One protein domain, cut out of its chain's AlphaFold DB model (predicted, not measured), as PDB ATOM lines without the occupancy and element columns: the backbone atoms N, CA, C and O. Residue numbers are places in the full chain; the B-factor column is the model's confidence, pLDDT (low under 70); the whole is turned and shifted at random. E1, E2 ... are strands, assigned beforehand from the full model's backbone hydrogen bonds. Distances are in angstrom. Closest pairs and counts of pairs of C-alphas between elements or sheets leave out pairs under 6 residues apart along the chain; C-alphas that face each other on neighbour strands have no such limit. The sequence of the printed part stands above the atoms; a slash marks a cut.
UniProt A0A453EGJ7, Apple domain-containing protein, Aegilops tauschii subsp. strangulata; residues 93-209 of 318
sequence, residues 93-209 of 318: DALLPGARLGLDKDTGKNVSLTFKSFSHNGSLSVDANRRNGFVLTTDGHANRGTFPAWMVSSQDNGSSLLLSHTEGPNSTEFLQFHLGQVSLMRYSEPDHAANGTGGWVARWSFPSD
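AT A GLANCE: This is residues 93 to 209 of the 318 residues of the protein "Apple domain-containing protein" of Aegilops tauschii subsp. strangulata (UniProt A0A453EGJ7). Two antiparallel sheets, E2 E3 E4 E5 and E8 E9 E10, make a loose sandwich, only partly face to face, with their strands crossed at 72 degrees. A third, small sheet, E1 E7 E6, sits at one end, by the last residue of E3, and the hairpin of E9 and E10 reaches far out from the body, its tip at Ala 193 in the link of residues 189 to 198. The printed part has 117 residues, with no named helix and ten named strands, E1 to E10 in that order; the sheets run E2 E3 E4 E5, E1 E7 E6 and E8 E9 E10, each antiparallel. The class is all strand, though under half of the residues, 56 of 117, are in named strands. The whole is compact, with a radius of gyration of the C-alphas of 15.2 A, and spans 47 by 35 by 25 A.

HOW THE PARTS SIT: Near the first printed residue, residues 94 to 95 pair antiparallel with residues 175 to 176 of E8, residues 173 to 178. E1, residues 100 to 103, is an edge strand beside E7, residues 160 to 163, with N 101 and O 161 2.9 A apart, within hydrogen-bond range. Residues 102 to 103 of E1 also pair antiparallel with residues 110 to 111. E2, residues 113 to 116, begins a meander, each strand the antiparallel neighbour of the one before, that runs on through E3, residues 121 to 126, E4, residues 133 to 138, and E5, residues 141 to 146. Each step of it is a hairpin: N 115 and O 122 are 3.0 A apart between E2 and E3, N 135 and O 125 are 2.8 A apart between E3 and E4, and N 136 and O 143 are 2.8 A apart between E4 and E5. The closest C-alphas of E1 and E3 are those of Gly 102 and Val 126, 5.3 A apart. E6, residues 152 to 155, forms a hairpin with E7, with N 153 and O 162 2.9 A apart; E6 is apart from E3 and from E8. E8, E9, residues 181 to 188, and E10, residues 199 to 206, make a second meander of two hairpins, with N 176 and O 183 2.8 A apart and N 184 and O 204 2.8 A apart. This sheet is strongly twisted, and E10 bends by 57 degrees at residue 203. Across the sandwich, two sheets face to face, the best planes are 27 degrees apart. There the closest C-alphas of E2 and E8 are those of Phe 115 and His 178, 6.4 A apart, and those of E5 and E10 are Gly 145 and Phe 206, 7.4 A apart.

IN THESE COORDINATES: E1 begins at C-alpha 100, (-152.115, 31.781, 51.006). E2 measures 10.3 A from first to last C-alpha, E3 17.3 A, E4 16.9 A and E5 17.0 A; E3 begins at C-alpha 121, (-143.386, 38.060, 69.750). E6 and E7 have four residues each. E8 measures 15.6 A, E9 20.3 A and E10 20.0 A, and E10 ends at C-alpha 206, (-153.189, 47.727, 60.152).

THE WHOLE: The two C-alphas farthest apart are those of Gly 108 and Ala 193, at 49.4 A. The printed part has no cut and no long link; the link from E9 to E10 is short, with 10 residues. The mean pLDDT of the printed part is 85.2, and the model's confidence is under 70 at residue 158, residues 165 to 170 and residue 196.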
ATOM      1  N   ASP A  93    -141.872  36.660  58.494       90.56
ATOM      2  CA  ASP A  93    -142.513  37.948  58.752       90.56
ATOM      3  C   ASP A  93    -143.041  38.625  57.479       90.56
ATOM      4  O   ASP A  93    -143.500  39.763  57.517       90.56
ATOM      5  N   ALA A  94    -142.990  37.945  56.334       92.00
ATOM      6  CA  ALA A  94    -143.456  38.482  55.065       92.00
ATOM      7  C   ALA A  94    -144.097  37.406  54.185       92.00
ATOM      8  O   ALA A  94    -143.698  36.241  54.215       92.00
ATOM      9  N   LEU A  95    -145.075  37.823  53.382       90.62
ATOM     10  CA  LEU A  95    -145.817  36.986  52.449       90.62
ATOM     11  C   LEU A  95    -145.780  37.608  51.053       90.62
ATOM     12  O   LEU A  95    -146.186  38.757  50.865       90.62
ATOM     13  N   LEU A  96    -145.289  36.849  50.077       87.69
ATOM     14  CA  LEU A  96    -145.274  37.275  48.680       87.69
ATOM     15  C   LEU A  96    -146.667  37.105  48.040       87.69
ATOM     16  O   LEU A  96    -147.443  36.246  48.472       87.69
ATOM     17  N   PRO A  97    -147.006  37.901  47.008       80.44
ATOM     18  CA  PRO A  97    -148.258  37.751  46.277       80.44
ATOM     19  C   PRO A  97    -148.438  36.334  45.720       80.44
ATOM     20  O   PRO A  97    -147.486  35.713  45.248       80.44
ATOM     21  N   GLY A  98    -149.674  35.834  45.749       80.69
ATOM     22  CA  GLY A  98    -150.005  34.469  45.328       80.69
ATOM     23  C   GLY A  98    -149.817  33.402  46.413       80.69
ATOM     24  O   GLY A  98    -150.275  32.278  46.228       80.69
ATOM     25  N   ALA A  99    -149.206  33.733  47.553       85.75
ATOM     26  CA  ALA A  99    -149.224  32.861  48.720       85.75
ATOM     27  C   ALA A  99    -150.570  32.947  49.463       85.75
ATOM     28  O   ALA A  99    -151.284  33.957  49.412       85.75
ATOM     29  N   ARG A 100    -150.908  31.872  50.180       89.75
ATOM     30  CA  ARG A 100    -152.115  31.781  51.006       89.75
ATOM     31  C   ARG A 100    -151.784  32.075  52.465       89.75
ATOM     32  O   ARG A 100    -150.748  31.659  52.967       89.75
ATOM     33  N   LEU A 101    -152.691  32.760  53.149       92.62
ATOM     34  CA  LEU A 101    -152.715  32.852  54.608       92.62
ATOM     35  C   LEU A 101    -153.841  31.944  55.124       92.62
ATOM     36  O   LEU A 101    -154.931  31.954  54.559       92.62
ATOM     37  N   GLY A 102    -153.616  31.192  56.198       93.19
ATOM     38  CA  GLY A 102    -154.572  30.241  56.776       93.19
ATOM     39  C   GLY A 102    -154.400  28.807  56.268       93.19
ATOM     40  O   GLY A 102    -153.346  28.442  55.754       93.19
ATOM     41  N   LEU A 103    -155.434  27.980  56.436       90.75
ATOM     42  CA  LEU A 103    -155.409  26.560  56.078       90.75
ATOM     43  C   LEU A 103    -155.428  26.368  54.558       90.75
ATOM     44  O   LEU A 103    -156.476  26.481  53.914       90.75
ATOM     45  N   ASP A 104    -154.270  26.031  54.010       85.12
ATOM     46  CA  ASP A 104    -154.126  25.538  52.652       85.12
ATOM     47  C   ASP A 104    -154.670  24.101  52.585       85.12
ATOM     48  O   ASP A 104    -154.201  23.203  53.286       85.12
ATOM     49  N   LYS A 105    -155.714  23.891  51.779       81.81
ATOM     50  CA  LYS A 105    -156.356  22.580  51.620       81.81
ATOM     51  C   LYS A 105    -155.562  21.647  50.712       81.81
ATOM     52  O   LYS A 105    -155.734  20.437  50.832       81.81
ATOM     53  N   ASP A 106    -154.719  22.199  49.844       80.06
ATOM     54  CA  ASP A 106    -153.900  21.433  48.913       80.06
ATOM     55  C   ASP A 106    -152.714  20.811  49.666       80.06
ATOM     56  O   ASP A 106    -152.399  19.637  49.473       80.06
ATOM     57  N   THR A 107    -152.100  21.566  50.588       81.94
ATOM     58  CA  THR A 107    -150.941  21.104  51.380       81.94
ATOM     59  C   THR A 107    -151.291  20.640  52.798       81.94
ATOM     60  O   THR A 107    -150.478  19.996  53.468       81.94
ATOM     61  N   GLY A 108    -152.488  20.966  53.291       86.75
ATOM     62  CA  GLY A 108    -152.923  20.713  54.668       86.75
ATOM     63  C   GLY A 108    -152.233  21.599  55.715       86.75
ATOM     64  O   GLY A 108    -152.373  21.350  56.916       86.75
ATOM     65  N   LYS A 109    -151.458  22.608  55.297       88.44
ATOM     66  CA  LYS A 109    -150.692  23.486  56.191       88.44
ATOM     67  C   LYS A 109    -151.519  24.694  56.604       88.44
ATOM     68  O   LYS A 109    -152.206  25.299  55.792       88.44
ATOM     69  N   ASN A 110    -151.437  25.066  57.879       91.75
ATOM     70  CA  ASN A 110    -152.031  26.305  58.370       91.75
ATOM     71  C   ASN A 110    -150.973  27.413  58.366       91.75
ATOM     72  O   ASN A 110    -150.118  27.458  59.249       91.75
ATOM     73  N   VAL A 111    -151.018  28.264  57.345       92.75
ATOM     74  CA  VAL A 111    -150.019  29.300  57.087       92.75
ATOM     75  C   VAL A 111    -150.310  30.546  57.923       92.75
ATOM     76  O   VAL A 111    -151.402  31.113  57.876       92.75
ATOM     77  N   SER A 112    -149.314  31.017  58.665       93.88
ATOM     78  CA  SER A 112    -149.377  32.248  59.460       93.88
ATOM     79  C   SER A 112    -148.060  33.002  59.361       93.88
ATOM     80  O   SER A 112    -147.014  32.362  59.271       93.88
ATOM     81  N   LEU A 113    -148.087  34.332  59.451       93.38
ATOM     82  CA  LEU A 113    -146.851  35.104  59.609       93.38
ATOM     83  C   LEU A 113    -146.479  35.178  61.077       93.38
ATOM     84  O   LEU A 113    -147.348  35.310  61.938       93.38
ATOM     85  N   THR A 114    -145.185  35.124  61.357       91.50
ATOM     86  CA  THR A 114    -144.655  35.233  62.711       91.50
ATOM     87  C   THR A 114    -143.527  36.245  62.749       91.50
ATOM     88  O   THR A 114    -142.684  36.322  61.857       91.50
ATOM     89  N   PHE A 115    -143.516  37.028  63.818       87.44
ATOM     90  CA  PHE A 115    -142.443  37.952  64.125       87.44
ATOM     91  C   PHE A 115    -141.889  37.599  65.499       87.44
ATOM     92  O   PHE A 115    -142.645  37.405  66.453       87.44
ATOM     93  N   LYS A 116    -140.563  37.520  65.602       82.88
ATOM     94  CA  LYS A 116    -139.876  37.275  66.865       82.88
ATOM     95  C   LYS A 116    -138.623  38.136  66.942       82.88
ATOM     96  O   LYS A 116    -137.727  38.002  66.109       82.88
ATOM     97  N   SER A 117    -138.571  38.993  67.951       80.31
ATOM     98  CA  SER A 117    -137.377  39.721  68.374       80.31
ATOM     99  C   SER A 117    -136.953  39.254  69.773       80.31
ATOM    100  O   SER A 117    -137.479  38.268  70.292       80.31
ATOM    101  N   PHE A 118    -135.963  39.923  70.370       77.81
ATOM    102  CA  PHE A 118    -135.537  39.636  71.741       77.81
ATOM    103  C   PHE A 118    -136.652  39.904  72.764       77.81
ATOM    104  O   PHE A 118    -136.823  39.116  73.691       77.81
ATOM    105  N   SER A 119    -137.421  40.977  72.561       81.44
ATOM    106  CA  SER A 119    -138.418  41.464  73.527       81.44
ATOM    107  C   SER A 119    -139.861  41.213  73.104       81.44
ATOM    108  O   SER A 119    -140.735  41.191  73.960       81.44
ATOM    109  N   HIS A 120    -140.110  41.011  71.806       83.38
ATOM    110  CA  HIS A 120    -141.463  40.939  71.266       83.38
ATOM    111  C   HIS A 120    -141.690  39.668  70.463       83.38
ATOM    112  O   HIS A 120    -140.845  39.233  69.671       83.38
ATOM    113  N   ASN A 121    -142.877  39.103  70.619       89.19
ATOM    114  CA  ASN A 121    -143.386  38.060  69.750       89.19
ATOM    115  C   ASN A 121    -144.737  38.469  69.173       89.19
ATOM    116  O   ASN A 121    -145.517  39.192  69.787       89.19
ATOM    117  N   GLY A 122    -145.025  37.985  67.975       91.00
ATOM    118  CA  GLY A 122    -146.324  38.203  67.384       91.00
ATOM    119  C   GLY A 122    -146.629  37.239  66.261       91.00
ATOM    120  O   GLY A 122    -145.745  36.563  65.725       91.00
ATOM    121  N   SER A 123    -147.902  37.203  65.889       93.69
ATOM    122  CA  SER A 123    -148.366  36.413  64.758       93.69
ATOM    123  C   SER A 123    -149.503  37.099  64.014       93.69
ATOM    124  O   SER A 123    -150.260  37.880  64.589       93.69
ATOM    125  N   LEU A 124    -149.638  36.770  62.737       94.81
ATOM    126  CA  LEU A 124    -150.781  37.117  61.909       94.81
ATOM    127  C   LEU A 124    -151.396  35.825  61.375       94.81
ATOM    128  O   LEU A 124    -150.739  35.060  60.668       94.81
ATOM    129  N   SER A 125    -152.668  35.604  61.690       94.75
ATOM    130  CA  SER A 125    -153.426  34.418  61.281       94.75
ATOM    131  C   SER A 125    -154.817  34.797  60.779       94.75
ATOM    132  O   SER A 125    -155.312  35.889  61.059       94.75
ATOM    133  N   VAL A 126    -155.454  33.912  60.010       94.38
ATOM    134  CA  VAL A 126    -156.819  34.133  59.508       94.38
ATOM    135  C   VAL A 126    -157.832  34.033  60.648       94.38
ATOM    136  O   VAL A 126    -157.774  33.127  61.475       94.38
ATOM    137  N   ASP A 127    -158.797  34.950  60.658       93.50
ATOM    138  CA  ASP A 127    -159.987  34.867  61.502       93.50
ATOM    139  C   ASP A 127    -161.163  34.350  60.675       93.50
ATOM    140  O   ASP A 127    -161.827  35.109  59.965       93.50
ATOM    141  N   ALA A 128    -161.438  33.051  60.792       89.56
ATOM    142  CA  ALA A 128    -162.488  32.387  60.025       89.56
ATOM    143  C   ALA A 128    -163.906  32.900  60.327       89.56
ATOM    144  O   ALA A 128    -164.818  32.678  59.534       89.56
ATOM    145  N   ASN A 129    -164.108  33.618  61.437       89.75
ATOM    146  CA  ASN A 129    -165.420  34.157  61.811       89.75
ATOM    147  C   ASN A 129    -165.785  35.431  61.040       89.75
ATOM    148  O   ASN A 129    -166.900  35.938  61.170       89.75
ATOM    149  N   ARG A 130    -164.841  35.999  60.284       88.94
ATOM    150  CA  ARG A 130    -165.006  37.261  59.564       88.94
ATOM    151  C   ARG A 130    -164.618  37.070  58.103       88.94
ATOM    152  O   ARG A 130    -163.607  36.452  57.768       88.94
ATOM    153  N   ARG A 131    -165.408  37.645  57.198       88.81
ATOM    154  CA  ARG A 131    -165.032  37.714  55.783       88.81
ATOM    155  C   ARG A 131    -163.737  38.512  55.665       88.81
ATOM    156  O   ARG A 131    -163.686  39.619  56.186       88.81
ATOM    157  N   ASN A 132    -162.717  37.957  55.011       91.50
ATOM    158  CA  ASN A 132    -161.367  38.536  54.933       91.50
ATOM    159  C   ASN A 132    -160.732  38.849  56.307       91.50
ATOM    160  O   ASN A 132    -159.885  39.736  56.417       91.50
ATOM    161  N   GLY A 133    -161.171  38.164  57.364       93.25
ATOM    162  CA  GLY A 133    -160.752  38.429  58.732       93.25
ATOM    163  C   GLY A 133    -159.336  37.965  59.036       93.25
ATOM    164  O   GLY A 133    -158.883  36.937  58.532       93.25
ATOM    165  N   PHE A 134    -158.668  38.681  59.934       93.94
ATOM    166  CA  PHE A 134    -157.405  38.242  60.518       93.94
ATOM    167  C   PHE A 134    -157.310  38.604  62.002       93.94
ATOM    168  O   PHE A 134    -157.935  39.560  62.475       93.94
ATOM    169  N   VAL A 135    -156.489  37.843  62.723       93.94
ATOM    170  CA  VAL A 135    -156.054  38.135  64.088       93.94
ATOM    171  C   VAL A 135    -154.565  38.451  64.064       93.94
ATOM    172  O   VAL A 135    -153.752  37.638  63.622       93.94
ATOM    173  N   LEU A 136    -154.232  39.638  64.555       92.25
ATOM    174  CA  LEU A 136    -152.880  40.115  64.788       92.25
ATOM    175  C   LEU A 136    -152.586  40.007  66.282       92.25
ATOM    176  O   LEU A 136    -153.282  40.632  67.082       92.25
ATOM    177  N   THR A 137    -151.580  39.229  66.665       91.25
ATOM    178  CA  THR A 137    -151.140  39.121  68.058       91.25
ATOM    179  C   THR A 137    -149.785  39.774  68.264       91.25
ATOM    180  O   THR A 137    -148.897  39.675  67.416       91.25
ATOM    181  N   THR A 138    -149.616  40.457  69.391       87.81
ATOM    182  CA  THR A 138    -148.338  41.026  69.834       87.81
ATOM    183  C   THR A 138    -148.266  40.912  71.347       87.81
ATOM    184  O   THR A 138    -149.136  41.433  72.043       87.81
ATOM    185  N   ASP A 139    -147.301  40.141  71.845       85.25
ATOM    186  CA  ASP A 139    -147.080  39.879  73.273       85.25
ATOM    187  C   ASP A 139    -148.356  39.483  74.032       85.25
ATOM    188  O   ASP A 139    -148.667  39.981  75.108       85.25
ATOM    189  N   GLY A 140    -149.147  38.595  73.421       83.31
ATOM    190  CA  GLY A 140    -150.412  38.102  73.978       83.31
ATOM    191  C   GLY A 140    -151.634  38.997  73.734       83.31
ATOM    192  O   GLY A 140    -152.762  38.525  73.884       83.31
ATOM    193  N   HIS A 141    -151.457  40.238  73.281       83.69
ATOM    194  CA  HIS A 141    -152.561  41.135  72.931       83.69
ATOM    195  C   HIS A 141    -153.042  40.864  71.509       83.69
ATOM    196  O   HIS A 141    -152.238  40.801  70.582       83.69
ATOM    197  N   ALA A 142    -154.355  40.714  71.322       88.19
ATOM    198  CA  ALA A 142    -154.950  40.375  70.033       88.19
ATOM    199  C   ALA A 142    -155.785  41.530  69.465       88.19
ATOM    200  O   ALA A 142    -156.811  41.902  70.035       88.19
ATOM    201  N   ASN A 143    -155.405  42.013  68.285       87.81
ATOM    202  CA  ASN A 143    -156.172  42.953  67.477       87.81
ATOM    203  C   ASN A 143    -156.804  42.214  66.297       87.81
ATOM    204  O   ASN A 143    -156.162  41.398  65.636       87.81
ATOM    205  N   ARG A 144    -158.081  42.483  66.026       91.38
ATOM    206  CA  ARG A 144    -158.812  41.856  64.917       91.38
ATOM    207  C   ARG A 144    -159.051  42.877  63.831       91.38
ATOM    208  O   ARG A 144    -159.490  43.986  64.119       91.38
ATOM    209  N   GLY A 145    -158.791  42.476  62.597       90.62
ATOM    210  CA  GLY A 145    -158.973  43.321  61.431       90.62
ATOM    211  C   GLY A 145    -159.634  42.568  60.291       90.62
ATOM    212  O   GLY A 145    -160.016  41.399  60.395       90.62
ATOM    213  N   THR A 146    -159.812  43.271  59.184       92.69
ATOM    214  CA  THR A 146    -160.335  42.704  57.946       92.69
ATOM    215  C   THR A 146    -159.534  43.273  56.792       92.69
ATOM    216  O   THR A 146    -159.388  44.491  56.687       92.69
ATOM    217  N   PHE A 147    -158.997  42.401  55.942       92.50
ATOM    218  CA  PHE A 147    -158.310  42.852  54.742       92.50
ATOM    219  C   PHE A 147    -159.317  43.510  53.787       92.50
ATOM    220  O   PHE A 147    -160.404  42.957  53.559       92.50
ATOM    221  N   PRO A 148    -158.971  44.668  53.195       92.06
ATOM    222  CA  PRO A 148    -159.758  45.277  52.134       92.06
ATOM    223  C   PRO A 148    -160.101  44.279  51.025       92.06
ATOM    224  O   PRO A 148    -159.286  43.432  50.666       92.06
ATOM    225  N   ALA A 149    -161.295  44.400  50.438       89.62
ATOM    226  CA  ALA A 149    -161.772  43.457  49.421       89.62
ATOM    227  C   ALA A 149    -160.818  43.320  48.219       89.62
ATOM    228  O   ALA A 149    -160.683  42.232  47.678       89.62
ATOM    229  N   TRP A 150    -160.120  44.392  47.837       87.44
ATOM    230  CA  TRP A 150    -159.154  44.383  46.734       87.44
ATOM    231  C   TRP A 150    -157.846  43.631  47.057       87.44
ATOM    232  O   TRP A 150    -157.133  43.241  46.136       87.44
ATOM    233  N   MET A 151    -157.539  43.384  48.337       87.81
ATOM    234  CA  MET A 151    -156.349  42.633  48.773       87.81
ATOM    235  C   MET A 151    -156.557  41.117  48.798       87.81
ATOM    236  O   MET A 151    -155.583  40.385  48.962       87.81
ATOM    237  N   VAL A 152    -157.796  40.635  48.670       87.88
ATOM    238  CA  VAL A 152    -158.125  39.208  48.761       87.88
ATOM    239  C   VAL A 152    -158.768  38.753  47.457       87.88
ATOM    240  O   VAL A 152    -159.862  39.196  47.118       87.88
ATOM    241  N   SER A 153    -158.102  37.848  46.740       83.38
ATOM    242  CA  SER A 153    -158.607  37.290  45.478       83.38
ATOM    243  C   SER A 153    -159.635  36.187  45.693       83.38
ATOM    244  O   SER A 153    -160.610  36.091  44.952       83.38
ATOM    245  N   SER A 154    -159.448  35.363  46.723       82.38
ATOM    246  CA  SER A 154    -160.408  34.327  47.098       82.38
ATOM    247  C   SER A 154    -160.336  34.013  48.591       82.38
ATOM    248  O   SER A 154    -159.326  34.256  49.257       82.38
ATOM    249  N   GLN A 155    -161.441  33.486  49.119       80.25
ATOM    250  CA  GLN A 155    -161.557  33.016  50.494       80.25
ATOM    251  C   GLN A 155    -162.206  31.630  50.496       80.25
ATOM    252  O   GLN A 155    -163.309  31.463  49.973       80.25
ATOM    253  N   ASP A 156    -161.570  30.657  51.146       77.75
ATOM    254  CA  ASP A 156    -162.063  29.277  51.201       77.75
ATOM    255  C   ASP A 156    -162.967  29.062  52.419       77.75
ATOM    256  O   ASP A 156    -162.555  28.500  53.430       77.75
ATOM    257  N   ASN A 157    -164.221  29.521  52.342       70.25
ATOM    258  CA  ASN A 157    -165.222  29.378  53.416       70.25
ATOM    259  C   ASN A 157    -164.727  29.859  54.804       70.25
ATOM    260  O   ASN A 157    -165.123  29.325  55.836       70.25
ATOM    261  N   GLY A 158    -163.805  30.828  54.821       68.62
ATOM    262  CA  GLY A 158    -163.189  31.368  56.034       68.62
ATOM    263  C   GLY A 158    -161.852  30.739  56.441       68.62
ATOM    264  O   GLY A 158    -161.146  31.353  57.230       68.62
ATOM    265  N   SER A 159    -161.461  29.572  55.912       81.19
ATOM    266  CA  SER A 159    -160.273  28.850  56.402       81.19
ATOM    267  C   SER A 159    -158.946  29.407  55.891       81.19
ATOM    268  O   SER A 159    -157.935  29.291  56.579       81.19
ATOM    269  N   SER A 160    -158.941  30.007  54.702       88.75
ATOM    270  CA  SER A 160    -157.763  30.641  54.110       88.75
ATOM    271  C   SER A 160    -158.131  31.831  53.232       88.75
ATOM    272  O   SER A 160    -159.269  31.964  52.769       88.75
ATOM    273  N   LEU A 161    -157.149  32.707  53.036       90.00
ATOM    274  CA  LEU A 161    -157.210  33.906  52.215       90.00
ATOM    275  C   LEU A 161    -156.083  33.850  51.189       90.00
ATOM    276  O   LEU A 161    -154.909  33.760  51.555       90.00
ATOM    277  N   LEU A 162    -156.438  33.928  49.909       88.06
ATOM    278  CA  LEU A 162    -155.469  34.134  48.841       88.06
ATOM    279  C   LEU A 162    -155.260  35.634  48.658       88.06
ATOM    280  O   LEU A 162    -156.195  36.355  48.292       88.06
ATOM    281  N   LEU A 163    -154.040  36.103  48.915       82.12
ATOM    282  CA  LEU A 163    -153.705  37.506  48.709       82.12
ATOM    283  C   LEU A 163    -153.670  37.831  47.220       82.12
ATOM    284  O   LEU A 163    -153.097  37.085  46.422       82.12
ATOM    285  N   SER A 164    -154.272  38.963  46.861       75.44
ATOM    286  CA  SER A 164    -154.328  39.408  45.478       75.44
ATOM    287  C   SER A 164    -152.945  39.624  44.893       75.44
ATOM    288  O   SER A 164    -152.092  40.289  45.479       75.44
ATOM    289  N   HIS A 165    -152.760  39.091  43.692       67.38
ATOM    290  CA  HIS A 165    -151.654  39.453  42.829       67.38
ATOM    291  C   HIS A 165    -152.093  40.658  41.996       67.38
ATOM    292  O   HIS A 165    -153.067  40.581  41.250       67.38
ATOM    293  N   THR A 166    -151.426  41.801  42.144       62.25
ATOM    294  CA  THR A 166    -151.662  42.921  41.232       62.25
ATOM    295  C   THR A 166    -151.076  42.578  39.870       62.25
ATOM    296  O   THR A 166    -149.859  42.629  39.696       62.25
ATOM    297  N   GLU A 167    -151.942  42.274  38.906       51.66
ATOM    298  CA  GLU A 167    -151.594  42.163  37.489       51.66
ATOM    299  C   GLU A 167    -151.344  43.560  36.901       51.66
ATOM    300  O   GLU A 167    -152.169  44.156  36.213       51.66
ATOM    301  N   GLY A 168    -150.189  44.125  37.232       57.84
ATOM    302  CA  GLY A 168    -149.612  45.265  36.539       57.84
ATOM    303  C   GLY A 168    -148.143  44.948  36.271       57.84
ATOM    304  O   GLY A 168    -147.461  44.545  37.212       57.84
ATOM    305  N   PRO A 169    -147.622  45.139  35.045       53.03
ATOM    306  CA  PRO A 169    -146.281  44.677  34.665       53.03
ATOM    307  C   PRO A 169    -145.130  45.251  35.513       53.03
ATOM    308  O   PRO A 169    -144.026  44.727  35.441       53.03
ATOM    309  N   ASN A 170    -145.385  46.271  36.348       61.12
ATOM    310  CA  ASN A 170    -144.375  46.991  37.130       61.12
ATOM    311  C   ASN A 170    -144.751  47.216  38.614       61.12
ATOM    312  O   ASN A 170    -144.172  48.088  39.258       61.12
ATOM    313  N   SER A 171    -145.737  46.513  39.185       73.81
ATOM    314  CA  SER A 171    -146.047  46.661  40.621       73.81
ATOM    315  C   SER A 171    -145.499  45.497  41.433       73.81
ATOM    316  O   SER A 171    -146.076  44.414  41.422       73.81
ATOM    317  N   THR A 172    -144.409  45.740  42.167       84.81
ATOM    318  CA  THR A 172    -143.904  44.786  43.162       84.81
ATOM    319  C   THR A 172    -144.523  45.092  44.519       84.81
ATOM    320  O   THR A 172    -144.337  46.189  45.054       84.81
ATOM    321  N   GLU A 173    -145.243  44.121  45.076       88.44
ATOM    322  CA  GLU A 173    -145.905  44.230  46.374       88.44
ATOM    323  C   GLU A 173    -145.621  42.995  47.232       88.44
ATOM    324  O   GLU A 173    -145.335  41.925  46.701       88.44
ATOM    325  N   PHE A 174    -145.681  43.138  48.552       90.56
ATOM    326  CA  PHE A 174    -145.668  42.018  49.495       90.56
ATOM    327  C   PHE A 174    -146.339  42.425  50.807       90.56
ATOM    328  O   PHE A 174    -146.362  43.604  51.168       90.56
ATOM    329  N   LEU A 175    -146.885  41.453  51.533       93.06
ATOM    330  CA  LEU A 175    -147.401  41.676  52.878       93.06
ATOM    331  C   LEU A 175    -146.252  41.537  53.876       93.06
ATOM    332  O   LEU A 175    -145.530  40.546  53.845       93.06
ATOM    333  N   GLN A 176    -146.095  42.501  54.770       93.06
ATOM    334  CA  GLN A 176    -145.102  42.491  55.836       93.06
ATOM    335  C   GLN A 176    -145.804  42.538  57.185       93.06
ATOM    336  O   GLN A 176    -146.703  43.347  57.377       93.06
ATOM    337  N   PHE A 177    -145.368  41.716  58.127       91.94
ATOM    338  CA  PHE A 177    -145.741  41.815  59.527       91.94
ATOM    339  C   PHE A 177    -144.508  42.183  60.354       91.94
ATOM    340  O   PHE A 177    -143.538  41.436  60.404       91.94
ATOM    341  N   HIS A 178    -144.532  43.339  61.010       87.75
ATOM    342  CA  HIS A 178    -143.406  43.820  61.800       87.75
ATOM    343  C   HIS A 178    -143.903  44.564  63.040       87.75
ATOM    344  O   HIS A 178    -144.749  45.447  62.924       87.75
ATOM    345  N   LEU A 179    -143.395  44.186  64.222       85.81
ATOM    346  CA  LEU A 179    -143.639  44.862  65.510       85.81
ATOM    347  C   LEU A 179    -145.098  45.312  65.735       85.81
ATOM    348  O   LEU A 179    -145.373  46.473  66.032       85.81
ATOM    349  N   GLY A 180    -146.049  44.387  65.578       83.56
ATOM    350  CA  GLY A 180    -147.464  44.655  65.858       83.56
ATOM    351  C   GLY A 180    -148.203  45.468  64.797       83.56
ATOM    352  O   GLY A 180    -149.333  45.892  65.036       83.56
ATOM    353  N   GLN A 181    -147.615  45.637  63.612       89.19
ATOM    354  CA  GLN A 181    -148.279  46.199  62.443       89.19
ATOM    355  C   GLN A 181    -148.118  45.270  61.236       89.19
ATOM    356  O   GLN A 181    -147.040  44.739  60.970       89.19
ATOM    357  N   VAL A 182    -149.204  45.068  60.494       92.62
ATOM    358  CA  VAL A 182    -149.189  44.417  59.183       92.62
ATOM    359  C   VAL A 182    -149.371  45.471  58.097       92.62
ATOM    360  O   VAL A 182    -150.300  46.269  58.166       92.62
ATOM    361  N   SER A 183    -148.508  45.461  57.086       92.88
ATOM    362  CA  SER A 183    -148.486  46.446  56.007       92.88
ATOM    363  C   SER A 183    -148.388  45.767  54.646       92.88
ATOM    364  O   SER A 183    -147.602  44.841  54.460       92.88
ATOM    365  N   LEU A 184    -149.166  46.235  53.672       92.81
ATOM    366  CA  LEU A 184    -148.945  45.915  52.265       92.81
ATOM    367  C   LEU A 184    -147.916  46.902  51.716       92.81
ATOM    368  O   LEU A 184    -148.224  48.075  51.488       92.81
ATOM    369  N   MET A 185    -146.699  46.418  51.516       91.19
ATOM    370  CA  MET A 185    -145.592  47.209  51.002       91.19
ATOM    371  C   MET A 185    -145.616  47.186  49.481       91.19
ATOM    372  O   MET A 185    -145.768  46.125  48.880       91.19
ATOM    373  N   ARG A 186    -145.440  48.352  48.861       89.38
ATOM    374  CA  ARG A 186    -145.334  48.522  47.411       89.38
ATOM    375  C   ARG A 186    -144.039  49.243  47.075       89.38
ATOM    376  O   ARG A 186    -143.697  50.230  47.727       89.38
ATOM    377  N   TYR A 187    -143.340  48.773  46.050       87.38
ATOM    378  CA  TYR A 187    -142.186  49.494  45.533       87.38
ATOM    379  C   TYR A 187    -142.652  50.695  44.705       87.38
ATOM    380  O   TYR A 187    -143.459  50.556  43.781       87.38
ATOM    381  N   SER A 188    -142.170  51.879  45.069       85.06
ATOM    382  CA  SER A 188    -142.295  53.100  44.284       85.06
ATOM    383  C   SER A 188    -141.004  53.297  43.505       85.06
ATOM    384  O   SER A 188    -139.937  53.420  44.108       85.06
ATOM    385  N   GLU A 189    -141.106  53.339  42.179       80.81
ATOM    386  CA  GLU A 189    -139.966  53.624  41.310       80.81
ATOM    387  C   GLU A 189    -139.433  55.051  41.543       80.81
ATOM    388  O   GLU A 189    -140.202  55.935  41.945       80.81
ATOM    389  N   PRO A 190    -138.132  55.300  41.304       78.44
ATOM    390  CA  PRO A 190    -137.569  56.643  41.351       78.44
ATOM    391  C   PRO A 190    -138.230  57.561  40.318       78.44
ATOM    392  O   PRO A 190    -138.309  57.227  39.135       78.44
ATOM    393  N   ASP A 191    -138.640  58.754  40.747       75.50
ATOM    394  CA  ASP A 191    -139.039  59.817  39.825       75.50
ATOM    395  C   ASP A 191    -137.814  60.665  39.469       75.50
ATOM    396  O   ASP A 191    -137.440  61.605  40.176       75.50
ATOM    397  N   HIS A 192    -137.181  60.325  38.346       74.19
ATOM    398  CA  HIS A 192    -136.013  61.046  37.844       74.19
ATOM    399  C   HIS A 192    -136.308  62.505  37.460       74.19
ATOM    400  O   HIS A 192    -135.379  63.308  37.437       74.19
ATOM    401  N   ALA A 193    -137.566  62.870  37.180       75.69
ATOM    402  CA  ALA A 193    -137.941  64.249  36.869       75.69
ATOM    403  C   ALA A 193    -138.101  65.104  38.138       75.69
ATOM    404  O   ALA A 193    -137.845  66.307  38.105       75.69
ATOM    405  N   ALA A 194    -138.479  64.486  39.260       75.88
ATOM    406  CA  ALA A 194    -138.665  65.152  40.549       75.88
ATOM    407  C   ALA A 194    -137.466  65.020  41.512       75.88
ATOM    408  O   ALA A 194    -137.589  65.384  42.681       75.88
ATOM    409  N   ASN A 195    -136.317  64.488  41.062       72.19
ATOM    410  CA  ASN A 195    -135.206  64.063  41.934       72.19
ATOM    411  C   ASN A 195    -135.661  63.117  43.070       72.19
ATOM    412  O   ASN A 195    -135.086  63.109  44.160       72.19
ATOM    413  N   GLY A 196    -136.707  62.324  42.831       67.25
ATOM    414  CA  GLY A 196    -137.235  61.365  43.791       67.25
ATOM    415  C   GLY A 196    -136.390  60.094  43.833       67.25
ATOM    416  O   GLY A 196    -136.027  59.539  42.796       67.25
ATOM    417  N   THR A 197    -136.101  59.596  45.033       74.50
ATOM    418  CA  THR A 197    -135.511  58.269  45.223       74.50
ATOM    419  C   THR A 197    -136.612  57.211  45.283       74.50
ATOM    420  O   THR A 197    -137.642  57.405  45.925       74.50
ATOM    421  N   GLY A 198    -136.406  56.084  44.597       80.00
ATOM    422  CA  GLY A 198    -137.317  54.942  44.685       80.00
ATOM    423  C   GLY A 198    -137.227  54.265  46.052       80.00
ATOM    424  O   GLY A 198    -136.177  54.285  46.698       80.00
ATOM    425  N   GLY A 199    -138.313  53.644  46.501       86.38
ATOM    426  CA  GLY A 199    -138.377  53.061  47.837       86.38
ATOM    427  C   GLY A 199    -139.652  52.279  48.118       86.38
ATOM    428  O   GLY A 199    -140.628  52.339  47.375       86.38
ATOM    429  N   TRP A 200    -139.632  51.526  49.215       87.81
ATOM    430  CA  TRP A 200    -140.799  50.795  49.694       87.81
ATOM    431  C   TRP A 200    -141.716  51.718  50.481       87.81
ATOM    432  O   TRP A 200    -141.295  52.337  51.454       87.81
ATOM    433  N   VAL A 201    -142.978  51.770  50.072       88.19
ATOM    434  CA  VAL A 201    -144.016  52.558  50.732       88.19
ATOM    435  C   VAL A 201    -145.155  51.648  51.169       88.19
ATOM    436  O   VAL A 201    -145.549  50.730  50.446       88.19
ATOM    437  N   ALA A 202    -145.690  51.893  52.362       89.75
ATOM    438  CA  ALA A 202    -146.881  51.198  52.826       89.75
ATOM    439  C   ALA A 202    -148.102  51.729  52.061       89.75
ATOM    440  O   ALA A 202    -148.455  52.903  52.158       89.75
ATOM    441  N   ARG A 203    -148.747  50.859  51.283       90.44
ATOM    442  CA  ARG A 203    -149.997  51.161  50.568       90.44
ATOM    443  C   ARG A 203    -151.212  51.043  51.483       90.44
ATOM    444  O   ARG A 203    -152.238  51.681  51.266       90.44
ATOM    445  N   TRP A 204    -151.092  50.171  52.474       92.06
ATOM    446  CA  TRP A 204    -152.091  49.887  53.486       92.06
ATOM    447  C   TRP A 204    -151.380  49.349  54.723       92.06
ATOM    448  O   TRP A 204    -150.438  48.571  54.577       92.06
ATOM    449  N   SER A 205    -151.854  49.723  55.908       91.50
ATOM    450  CA  SER A 205    -151.349  49.220  57.184       91.50
ATOM    451  C   SER A 205    -152.497  48.970  58.149       91.50
ATOM    452  O   SER A 205    -153.498  49.691  58.141       91.50
ATOM    453  N   PHE A 206    -152.331  47.971  59.007       90.81
ATOM    454  CA  PHE A 206    -153.189  47.727  60.152       90.81
ATOM    455  C   PHE A 206    -152.359  47.370  61.396       90.81
ATOM    456  O   PHE A 206    -151.513  46.479  61.322       90.81
ATOM    457  N   PRO A 207    -152.641  47.978  62.557       88.44
ATOM    458  CA  PRO A 207    -153.549  49.110  62.722       88.44
ATOM    459  C   PRO A 207    -152.995  50.356  62.002       88.44
ATOM    460  O   PRO A 207    -151.783  50.567  61.973       88.44
ATOM    461  N   SER A 208    -153.865  51.134  61.347       85.44
ATOM    462  CA  SER A 208    -153.455  52.326  60.578       85.44
ATOM    463  C   SER A 208    -153.214  53.542  61.467       85.44
ATOM    464  O   SER A 208    -152.498  54.466  61.089       85.44
ATOM    465  N   ASP A 209    -153.846  53.552  62.638       82.94
ATOM    466  CA  ASP A 209    -153.717  54.584  63.650       82.94
ATOM    467  C   ASP A 209    -153.951  54.002  65.048       82.94
ATOM    468  O   ASP A 209    -154.471  52.896  65.224       82.94
TER     469      ASP A 209